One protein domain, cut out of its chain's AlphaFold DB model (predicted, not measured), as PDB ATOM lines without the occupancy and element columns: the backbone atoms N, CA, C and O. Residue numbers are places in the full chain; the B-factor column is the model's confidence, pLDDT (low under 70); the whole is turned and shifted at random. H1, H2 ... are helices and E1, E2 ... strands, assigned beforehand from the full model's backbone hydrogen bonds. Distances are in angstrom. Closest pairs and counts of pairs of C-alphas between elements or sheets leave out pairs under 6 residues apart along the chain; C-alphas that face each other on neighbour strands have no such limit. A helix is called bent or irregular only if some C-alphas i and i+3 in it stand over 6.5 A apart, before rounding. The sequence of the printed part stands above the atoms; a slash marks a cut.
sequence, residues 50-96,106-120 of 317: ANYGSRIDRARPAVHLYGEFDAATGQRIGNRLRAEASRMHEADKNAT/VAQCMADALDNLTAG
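Overview. This is residues 50 to 96 and 106 to 120 of the 317 residues of the protein "HNHc domain-containing protein" of Acidimicrobiaceae bacterium (UniProt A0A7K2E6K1). A two-stranded hairpin, E1 and E2, and one long helix, H1, make the two arms of a V, joined at its point by the tight link from E2 to H1. A shorter helix, H2, crosses H1 near its middle, on the side that looks into the V, and the turn of the hairpin, residues 57 to 62, sticks out free at the end of its arm. The printed part has 62 residues, with the named elements in the order E1, E2, H1, H2; the sheet has the order E1 - E2, antiparallel, and the class is mixed, helices and strands. The whole is loose, with a radius of gyration of the C-alphas of 13.5 A, and its C-alphas span 38 by 35 by 20 A.

Along the chain. E1 is the strand of residues 52 to 57, 16.7 A from first to last C-alpha, beginning with C-alpha 52 at (29.440, -29.196, 42.172). E2 is the strand of residues 62 to 67, 16.6 A long. H1 is the helix of residues 71 to 95, 35.6 A long, with C-alpha 71 at (42.335, -22.702, 38.195). H2 is the helix of residues 106 to 119, 19.6 A long, ending with C-alpha 119 at (37.369, -46.275, 43.773). Neither helix is bent.

Arrangement. E1 and E2 form a hairpin of antiparallel neighbours, with 163 degrees between their directions. Their C-alphas 54 and 65 face each other at 4.7 A. N 55 and O 64 are within hydrogen-bond range at 2.9 A, as are N 64 and O 55 at 2.8 A. H1 touches H2 with residues 81 to 89 alone. The closest C-alphas of the two helices are those of Ala 85 and Cys 109, 4.7 A apart. Their lines are only just about perpendicular, at 70.4 degrees. E1 is apart from both H1 and H2, and E2 is apart from H2. In H1 every O i to N i+4 pair is within hydrogen-bond range; in H2, 9 of 10 are.

Size, cuts and confidence. The two C-alphas farthest apart are those of Ala 50 and Thr 96, at 40.1 A. Residues 97 to 105 are cut out and not printed, and C-alphas 96 and 106 are 15.1 A apart across the cut. The link from H1 to H2 runs across this cut; the links from E1 to E2 and from E2 to H1 are tight. The mean pLDDT of the printed part is 76.3, with values under 70 at residues 50 to 54, 56 to 62, 96 and 119 to 120.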
ATOM      1  N   ALA A  50      33.736 -22.897  44.048       51.34
ATOM      2  CA  ALA A  50      33.637 -24.357  44.060       51.34
ATOM      3  C   ALA A  50      32.174 -24.833  44.012       51.34
ATOM      4  O   ALA A  50      31.594 -25.174  45.042       51.34
ATOM      5  N   ASN A  51      31.584 -24.878  42.815       62.97
ATOM      6  CA  ASN A  51      30.258 -25.465  42.596       62.97
ATOM      7  C   ASN A  51      30.382 -26.911  42.102       62.97
ATOM      8  O   ASN A  51      31.150 -27.191  41.187       62.97
ATOM      9  N   TYR A  52      29.584 -27.821  42.657       68.56
ATOM     10  CA  TYR A  52      29.440 -29.196  42.172       68.56
ATOM     11  C   TYR A  52      27.977 -29.469  41.827       68.56
ATOM     12  O   TYR A  52      27.079 -29.081  42.576       68.56
ATOM     13  N   GLY A  53      27.743 -30.175  40.723       65.00
ATOM     14  CA  GLY A  53      26.422 -30.662  40.355       65.00
ATOM     15  C   GLY A  53      26.480 -32.016  39.657       65.00
ATOM     16  O   GLY A  53      27.425 -32.339  38.936       65.00
ATOM     17  N   SER A  54      25.427 -32.801  39.862       69.19
ATOM     18  CA  SER A  54      25.158 -34.026  39.119       69.19
ATOM     19  C   SER A  54      23.809 -33.913  38.413       69.19
ATOM     20  O   SER A  54      22.837 -33.386  38.959       69.19
ATOM     21  N   ARG A  55      23.738 -34.411  37.178       70.94
ATOM     22  CA  ARG A  55      22.496 -34.526  36.408       70.94
ATOM     23  C   ARG A  55      22.392 -35.927  35.827       70.94
ATOM     24  O   ARG A  55      23.237 -36.332  35.037       70.94
ATOM     25  N   ILE A  56      21.331 -36.633  36.191       64.56
ATOM     26  CA  ILE A  56      20.990 -37.937  35.622       64.56
ATOM     27  C   ILE A  56      20.274 -37.696  34.285       64.56
ATOM     28  O   ILE A  56      19.307 -36.926  34.233       64.56
ATOM     29  N   ASP A  57      20.756 -38.308  33.203       69.50
ATOM     30  CA  ASP A  57      19.965 -38.476  31.984       69.50
ATOM     31  C   ASP A  57      19.011 -39.663  32.191       69.50
ATOM     32  O   ASP A  57      19.399 -40.700  32.716       69.50
ATOM     33  N   ARG A  58      17.737 -39.497  31.823       54.53
ATOM     34  CA  ARG A  58      16.709 -40.550  31.918       54.53
ATOM     35  C   ARG A  58      16.407 -41.207  30.572       54.53
ATOM     36  O   ARG A  58      15.698 -42.207  30.530       54.53
ATOM     37  N   ALA A  59      16.907 -40.645  29.470       58.88
ATOM     38  CA  ALA A  59      16.791 -41.227  28.133       58.88
ATOM     39  C   ALA A  59      17.942 -42.202  27.824       58.88
ATOM     40  O   ALA A  59      17.817 -43.054  26.942       58.88
ATOM     41  N   ARG A  60      19.057 -42.084  28.549       62.34
ATOM     42  CA  ARG A  60      20.217 -42.984  28.528       62.34
ATOM     43  C   ARG A  60      20.683 -43.173  29.973       62.34
ATOM     44  O   ARG A  60      20.729 -42.167  30.668       62.34
ATOM     45  N   PRO A  61      21.052 -44.386  30.427       65.44
ATOM     46  CA  PRO A  61      21.502 -44.620  31.801       65.44
ATOM     47  C   PRO A  61      22.904 -44.023  32.015       65.44
ATOM     48  O   PRO A  61      23.913 -44.722  31.940       65.44
ATOM     49  N   ALA A  62      22.968 -42.705  32.199       69.88
ATOM     50  CA  ALA A  62      24.197 -41.929  32.253       69.88
ATOM     51  C   ALA A  62      24.076 -40.779  33.261       69.88
ATOM     52  O   ALA A  62      23.077 -40.060  33.306       69.88
ATOM     53  N   VAL A  63      25.133 -40.572  34.048       72.31
ATOM     54  CA  VAL A  63      25.221 -39.480  35.022       72.31
ATOM     55  C   VAL A  63      26.250 -38.464  34.544       72.31
ATOM     56  O   VAL A  63      27.428 -38.774  34.385       72.31
ATOM     57  N   HIS A  64      25.811 -37.226  34.342       76.06
ATOM     58  CA  HIS A  64      26.686 -36.099  34.055       76.06
ATOM     59  C   HIS A  64      27.158 -35.472  35.367       76.06
ATOM     60  O   HIS A  64      26.364 -34.873  36.094       76.06
ATOM     61  N   LEU A  65      28.453 -35.587  35.650       77.75
ATOM     62  CA  LEU A  65      29.121 -34.893  36.749       77.75
ATOM     63  C   LEU A  65      29.787 -33.626  36.213       77.75
ATOM     64  O   LEU A  65      30.521 -33.684  35.226       77.75
ATOM     65  N   TYR A  66      29.559 -32.487  36.863       79.81
ATOM     66  CA  TYR A  66      30.261 -31.243  36.557       79.81
ATOM     67  C   TYR A  66      30.711 -30.537  37.837       79.81
ATOM     68  O   TYR A  66      30.053 -30.590  38.877       79.81
ATOM     69  N   GLY A  67      31.869 -29.886  37.753       76.12
ATOM     70  CA  GLY A  67      32.471 -29.161  38.860       76.12
ATOM     71  C   GLY A  67      33.182 -27.910  38.368       76.12
ATOM     72  O   GLY A  67      34.007 -27.973  37.456       76.12
ATOM     73  N   GLU A  68      32.860 -26.780  38.983       79.50
ATOM     74  CA  GLU A  68      33.623 -25.545  38.875       79.50
ATOM     75  C   GLU A  68      34.715 -25.574  39.949       79.50
ATOM     76  O   GLU A  68      34.464 -25.916  41.106       79.50
ATOM     77  N   PHE A  69      35.949 -25.259  39.561       77.94
ATOM     78  CA  PHE A  69      37.114 -25.319  40.439       77.94
ATOM     79  C   PHE A  69      37.984 -24.077  40.249       77.94
ATOM     80  O   PHE A  69      38.050 -23.513  39.154       77.94
ATOM     81  N   ASP A  70      38.738 -23.694  41.285       81.62
ATOM     82  CA  ASP A  70      39.827 -22.732  41.113       81.62
ATOM     83  C   ASP A  70      40.844 -23.247  40.075       81.62
ATOM     84  O   ASP A  70      41.059 -24.455  39.950       81.62
ATOM     85  N   ALA A  71      41.485 -22.339  39.332       78.94
ATOM     86  CA  ALA A  71      42.335 -22.702  38.195       78.94
ATOM     87  C   ALA A  71      43.454 -23.697  38.561       78.94
ATOM     88  O   ALA A  71      43.752 -24.606  37.785       78.94
ATOM     89  N   ALA A  72      44.037 -23.580  39.759       76.62
ATOM     90  CA  ALA A  72      45.091 -24.481  40.211       76.62
ATOM     91  C   ALA A  72      44.539 -25.872  40.585       76.62
ATOM     92  O   ALA A  72      45.186 -26.887  40.326       76.62
ATOM     93  N   THR A  73      43.344 -25.953  41.175       74.25
ATOM     94  CA  THR A  73      42.656 -27.225  41.452       74.25
ATOM     95  C   THR A  73      42.174 -27.893  40.168       74.25
ATOM     96  O   THR A  73      42.453 -29.077  39.982       74.25
ATOM     97  N   GLY A  74      41.557 -27.147  39.249       76.12
ATOM     98  CA  GLY A  74      41.123 -27.652  37.946       76.12
ATOM     99  C   GLY A  74      42.284 -28.222  37.124       76.12
ATOM    100  O   GLY A  74      42.188 -29.340  36.619       76.12
ATOM    101  N   GLN A  75      43.428 -27.525  37.072       76.88
ATOM    102  CA  GLN A  75      44.640 -28.051  36.432       76.88
ATOM    103  C   GLN A  75      45.160 -29.325  37.113       76.88
ATOM    104  O   GLN A  75      45.478 -30.290  36.419       76.88
ATOM    105  N   ARG A  76      45.212 -29.383  38.454       78.12
ATOM    106  CA  ARG A  76      45.639 -30.597  39.180       78.12
ATOM    107  C   ARG A  76      44.736 -31.799  38.895       78.12
ATOM    108  O   ARG A  76      45.257 -32.888  38.668       78.12
ATOM    109  N   ILE A  77      43.415 -31.615  38.903       82.06
ATOM    110  CA  ILE A  77      42.443 -32.683  38.616       82.06
ATOM    111  C   ILE A  77      42.573 -33.124  37.152       82.06
ATOM    112  O   ILE A  77      42.789 -34.304  36.887       82.06
ATOM    113  N   GLY A  78      42.546 -32.179  36.207       83.06
ATOM    114  CA  GLY A  78      42.661 -32.473  34.778       83.06
ATOM    115  C   GLY A  78      43.984 -33.142  34.391       83.06
ATOM    116  O   GLY A  78      43.994 -34.006  33.520       83.06
ATOM    117  N   ASN A  79      45.095 -32.795  35.050       85.50
ATOM    118  CA  ASN A  79      46.386 -33.446  34.819       85.50
ATOM    119  C   ASN A  79      46.408 -34.892  35.335       85.50
ATOM    120  O   ASN A  79      46.967 -35.749  34.658       85.50
ATOM    121  N   ARG A  80      45.775 -35.181  36.483       84.31
ATOM    122  CA  ARG A  80      45.646 -36.554  37.007       84.31
ATOM    123  C   ARG A  80      44.772 -37.420  36.104       84.31
ATOM    124  O   ARG A  80      45.208 -38.499  35.726       84.31
ATOM    125  N   LEU A  81      43.600 -36.914  35.707       86.00
ATOM    126  CA  LEU A  81      42.696 -37.609  34.785       86.00
ATOM    127  C   LEU A  81      43.384 -37.918  33.452       86.00
ATOM    128  O   LEU A  81      43.376 -39.063  33.022       86.00
ATOM    129  N   ARG A  82      44.052 -36.931  32.835       87.38
ATOM    130  CA  ARG A  82      44.780 -37.144  31.572       87.38
ATOM    131  C   ARG A  82      45.939 -38.131  31.711       87.38
ATOM    132  O   ARG A  82      46.127 -38.945  30.818       87.38
ATOM    133  N   ALA A  83      46.705 -38.080  32.802       82.50
ATOM    134  CA  ALA A  83      47.804 -39.022  33.025       82.50
ATOM    135  C   ALA A  83      47.298 -40.468  33.172       82.50
ATOM    136  O   ALA A  83      47.845 -41.375  32.549       82.50
ATOM    137  N   GLU A  84      46.232 -40.668  33.950       84.94
ATOM    138  CA  GLU A  84      45.641 -41.987  34.174       84.94
ATOM    139  C   GLU A  84      44.931 -42.521  32.920       84.94
ATOM    140  O   GLU A  84      45.166 -43.658  32.519       84.94
ATOM    141  N   ALA A  85      44.161 -41.687  32.216       86.25
ATOM    142  CA  ALA A  85      43.518 -42.070  30.962       86.25
ATOM    143  C   ALA A  85      44.535 -42.471  29.885       86.25
ATOM    144  O   ALA A  85      44.332 -43.470  29.198       86.25
ATOM    145  N   SER A  86      45.655 -41.746  29.765       85.44
ATOM    146  CA  SER A  86      46.755 -42.140  28.876       85.44
ATOM    147  C   SER A  86      47.372 -43.476  29.296       85.44
ATOM    148  O   SER A  86      47.610 -44.320  28.438       85.44
ATOM    149  N   ARG A  87      47.587 -43.713  30.599       86.88
ATOM    150  CA  ARG A  87      48.087 -45.002  31.114       86.88
ATOM    151  C   ARG A  87      47.158 -46.157  30.731       86.88
ATOM    152  O   ARG A  87      47.639 -47.198  30.292       86.88
ATOM    153  N   MET A  88      45.846 -45.968  30.875       82.00
ATOM    154  CA  MET A  88      44.832 -46.966  30.522       82.00
ATOM    155  C   MET A  88      44.745 -47.200  29.011       82.00
ATOM    156  O   MET A  88      44.729 -48.347  28.580       82.00
ATOM    157  N   HIS A  89      44.753 -46.139  28.202       86.31
ATOM    158  CA  HIS A  89      44.690 -46.245  26.744       86.31
ATOM    159  C   HIS A  89      45.935 -46.932  26.155       86.31
ATOM    160  O   HIS A  89      45.821 -47.790  25.282       86.31
ATOM    161  N   GLU A  90      47.128 -46.624  26.675       83.25
ATOM    162  CA  GLU A  90      48.363 -47.322  26.298       83.25
ATOM    163  C   GLU A  90      48.351 -48.791  26.752       83.25
ATOM    164  O   GLU A  90      48.772 -49.664  25.994       83.25
ATOM    165  N   ALA A  91      47.836 -49.089  27.953       82.44
ATOM    166  CA  ALA A  91      47.683 -50.463  28.428       82.44
ATOM    167  C   ALA A  91      46.728 -51.280  27.541       82.44
ATOM    168  O   ALA A  91      47.076 -52.394  27.159       82.44
ATOM    169  N   ASP A  92      45.585 -50.713  27.148       82.06
ATOM    170  CA  ASP A  92      44.629 -51.335  26.223       82.06
ATOM    171  C   ASP A  92      45.251 -51.611  24.858       82.06
ATOM    172  O   ASP A  92      45.214 -52.744  24.372       82.06
ATOM    173  N   LYS A  93      45.861 -50.584  24.254       80.06
ATOM    174  CA  LYS A  93      46.535 -50.674  22.954       80.06
ATOM    175  C   LYS A  93      47.604 -51.770  22.956       80.06
ATOM    176  O   LYS A  93      47.705 -52.522  21.994       80.06
ATOM    177  N   ASN A  94      48.352 -51.903  24.052       79.00
ATOM    178  CA  ASN A  94      49.354 -52.956  24.222       79.00
ATOM    179  C   ASN A  94      48.723 -54.338  24.477       79.00
ATOM    180  O   ASN A  94      49.194 -55.327  23.923       79.00
ATOM    181  N   ALA A  95      47.642 -54.426  25.259       72.94
ATOM    182  CA  ALA A  95      46.929 -55.678  25.534       72.94
ATOM    183  C   ALA A  95      46.206 -56.252  24.301       72.94
ATOM    184  O   ALA A  95      45.966 -57.454  24.224       72.94
ATOM    185  N   THR A  96      45.879 -55.400  23.327       66.81
ATOM    186  CA  THR A  96      45.212 -55.778  22.070       66.81
ATOM    187  C   THR A  96      46.121 -55.677  20.838       66.81
ATOM    188  O   THR A  96      45.653 -55.837  19.709       66.81
ATOM    189  N   VAL A 106      40.109 -42.500  23.951       81.06
ATOM    190  CA  VAL A 106      40.646 -41.641  25.024       81.06
ATOM    191  C   VAL A 106      39.525 -41.025  25.879       81.06
ATOM    192  O   VAL A 106      39.705 -40.835  27.078       81.06
ATOM    193  N   ALA A 107      38.347 -40.757  25.303       79.69
ATOM    194  CA  ALA A 107      37.187 -40.255  26.041       79.69
ATOM    195  C   ALA A 107      36.593 -41.295  27.012       79.69
ATOM    196  O   ALA A 107      36.233 -40.929  28.129       79.69
ATOM    197  N   GLN A 108      36.538 -42.575  26.625       81.88
ATOM    198  CA  GLN A 108      36.156 -43.671  27.526       81.88
ATOM    199  C   GLN A 108      37.210 -43.853  28.623       81.88
ATOM    200  O   GLN A 108      36.871 -43.799  29.799       81.88
ATOM    201  N   CYS A 109      38.500 -43.899  28.270       82.75
ATOM    202  CA  CYS A 109      39.579 -43.978  29.261       82.75
ATOM    203  C   CYS A 109      39.591 -42.785  30.239       82.75
ATOM    204  O   CYS A 109      40.013 -42.944  31.377       82.75
ATOM    205  N   MET A 110      39.123 -41.595  29.836       80.88
ATOM    206  CA  MET A 110      38.957 -40.433  30.727       80.88
ATOM    207  C   MET A 110      37.778 -40.574  31.702       80.88
ATOM    208  O   MET A 110      37.851 -40.021  32.800       80.88
ATOM    209  N   ALA A 111      36.716 -41.295  31.330       80.50
ATOM    210  CA  ALA A 111      35.632 -41.646  32.245       80.50
ATOM    211  C   ALA A 111      36.098 -42.718  33.243       80.50
ATOM    212  O   ALA A 111      35.985 -42.519  34.451       80.50
ATOM    213  N   ASP A 112      36.728 -43.786  32.747       81.81
ATOM    214  CA  ASP A 112      37.253 -44.877  33.574       81.81
ATOM    215  C   ASP A 112      38.363 -44.390  34.532       81.81
ATOM    216  O   ASP A 112      38.450 -44.826  35.678       81.81
ATOM    217  N   ALA A 113      39.186 -43.425  34.103       81.44
ATOM    218  CA  ALA A 113      40.200 -42.789  34.946       81.44
ATOM    219  C   ALA A 113      39.602 -42.011  36.129       81.44
ATOM    220  O   ALA A 113      40.241 -41.914  37.179       81.44
ATOM    221  N   LEU A 114      38.398 -41.442  35.986       84.69
ATOM    222  CA  LEU A 114      37.703 -40.802  37.103       84.69
ATOM    223  C   LEU A 114      37.239 -41.850  38.123       84.69
ATOM    224  O   LEU A 114      37.415 -41.634  39.323       84.69
ATOM    225  N   ASP A 115      36.708 -42.980  37.655       80.50
ATOM    226  CA  ASP A 115      36.301 -44.084  38.526       80.50
ATOM    227  C   ASP A 115      37.513 -44.678  39.261       80.50
ATOM    228  O   ASP A 115      37.574 -44.597  40.485       80.50
ATOM    229  N   ASN A 116      38.566 -45.101  38.553       77.38
ATOM    230  CA  ASN A 116      39.796 -45.640  39.156       77.38
ATOM    231  C   ASN A 116      40.419 -44.718  40.225       77.38
ATOM    232  O   ASN A 116      40.827 -45.174  41.297       77.38
ATOM    233  N   LEU A 117      40.473 -43.404  39.970       79.44
ATOM    234  CA  LEU A 117      41.021 -42.429  40.924       79.44
ATOM    235  C   LEU A 117      40.126 -42.195  42.156       79.44
ATOM    236  O   LEU A 117      40.603 -41.604  43.132       79.44
ATOM    237  N   THR A 118      38.861 -42.631  42.133       75.56
ATOM    238  CA  THR A 118      37.897 -42.475  43.237       75.56
ATOM    239  C   THR A 118      37.564 -43.788  43.952       75.56
ATOM    240  O   THR A 118      37.462 -43.767  45.179       75.56
ATOM    241  N   ALA A 119      37.506 -44.918  43.237       65.06
ATOM    242  CA  ALA A 119      37.369 -46.275  43.773       65.06
ATOM    243  C   ALA A 119      38.474 -46.598  44.793       65.06
ATOM    244  O   ALA A 119      38.210 -47.162  45.852       65.06
ATOM    245  N   GLY A 120      39.689 -46.117  44.509       56.34
ATOM    246  CA  GLY A 120      40.729 -45.880  45.498       56.34
ATOM    247  C   GLY A 120      41.442 -47.132  46.002       56.34
ATOM    248  O   GLY A 120      41.003 -47.762  46.960       56.34
TER     249      GLY A 120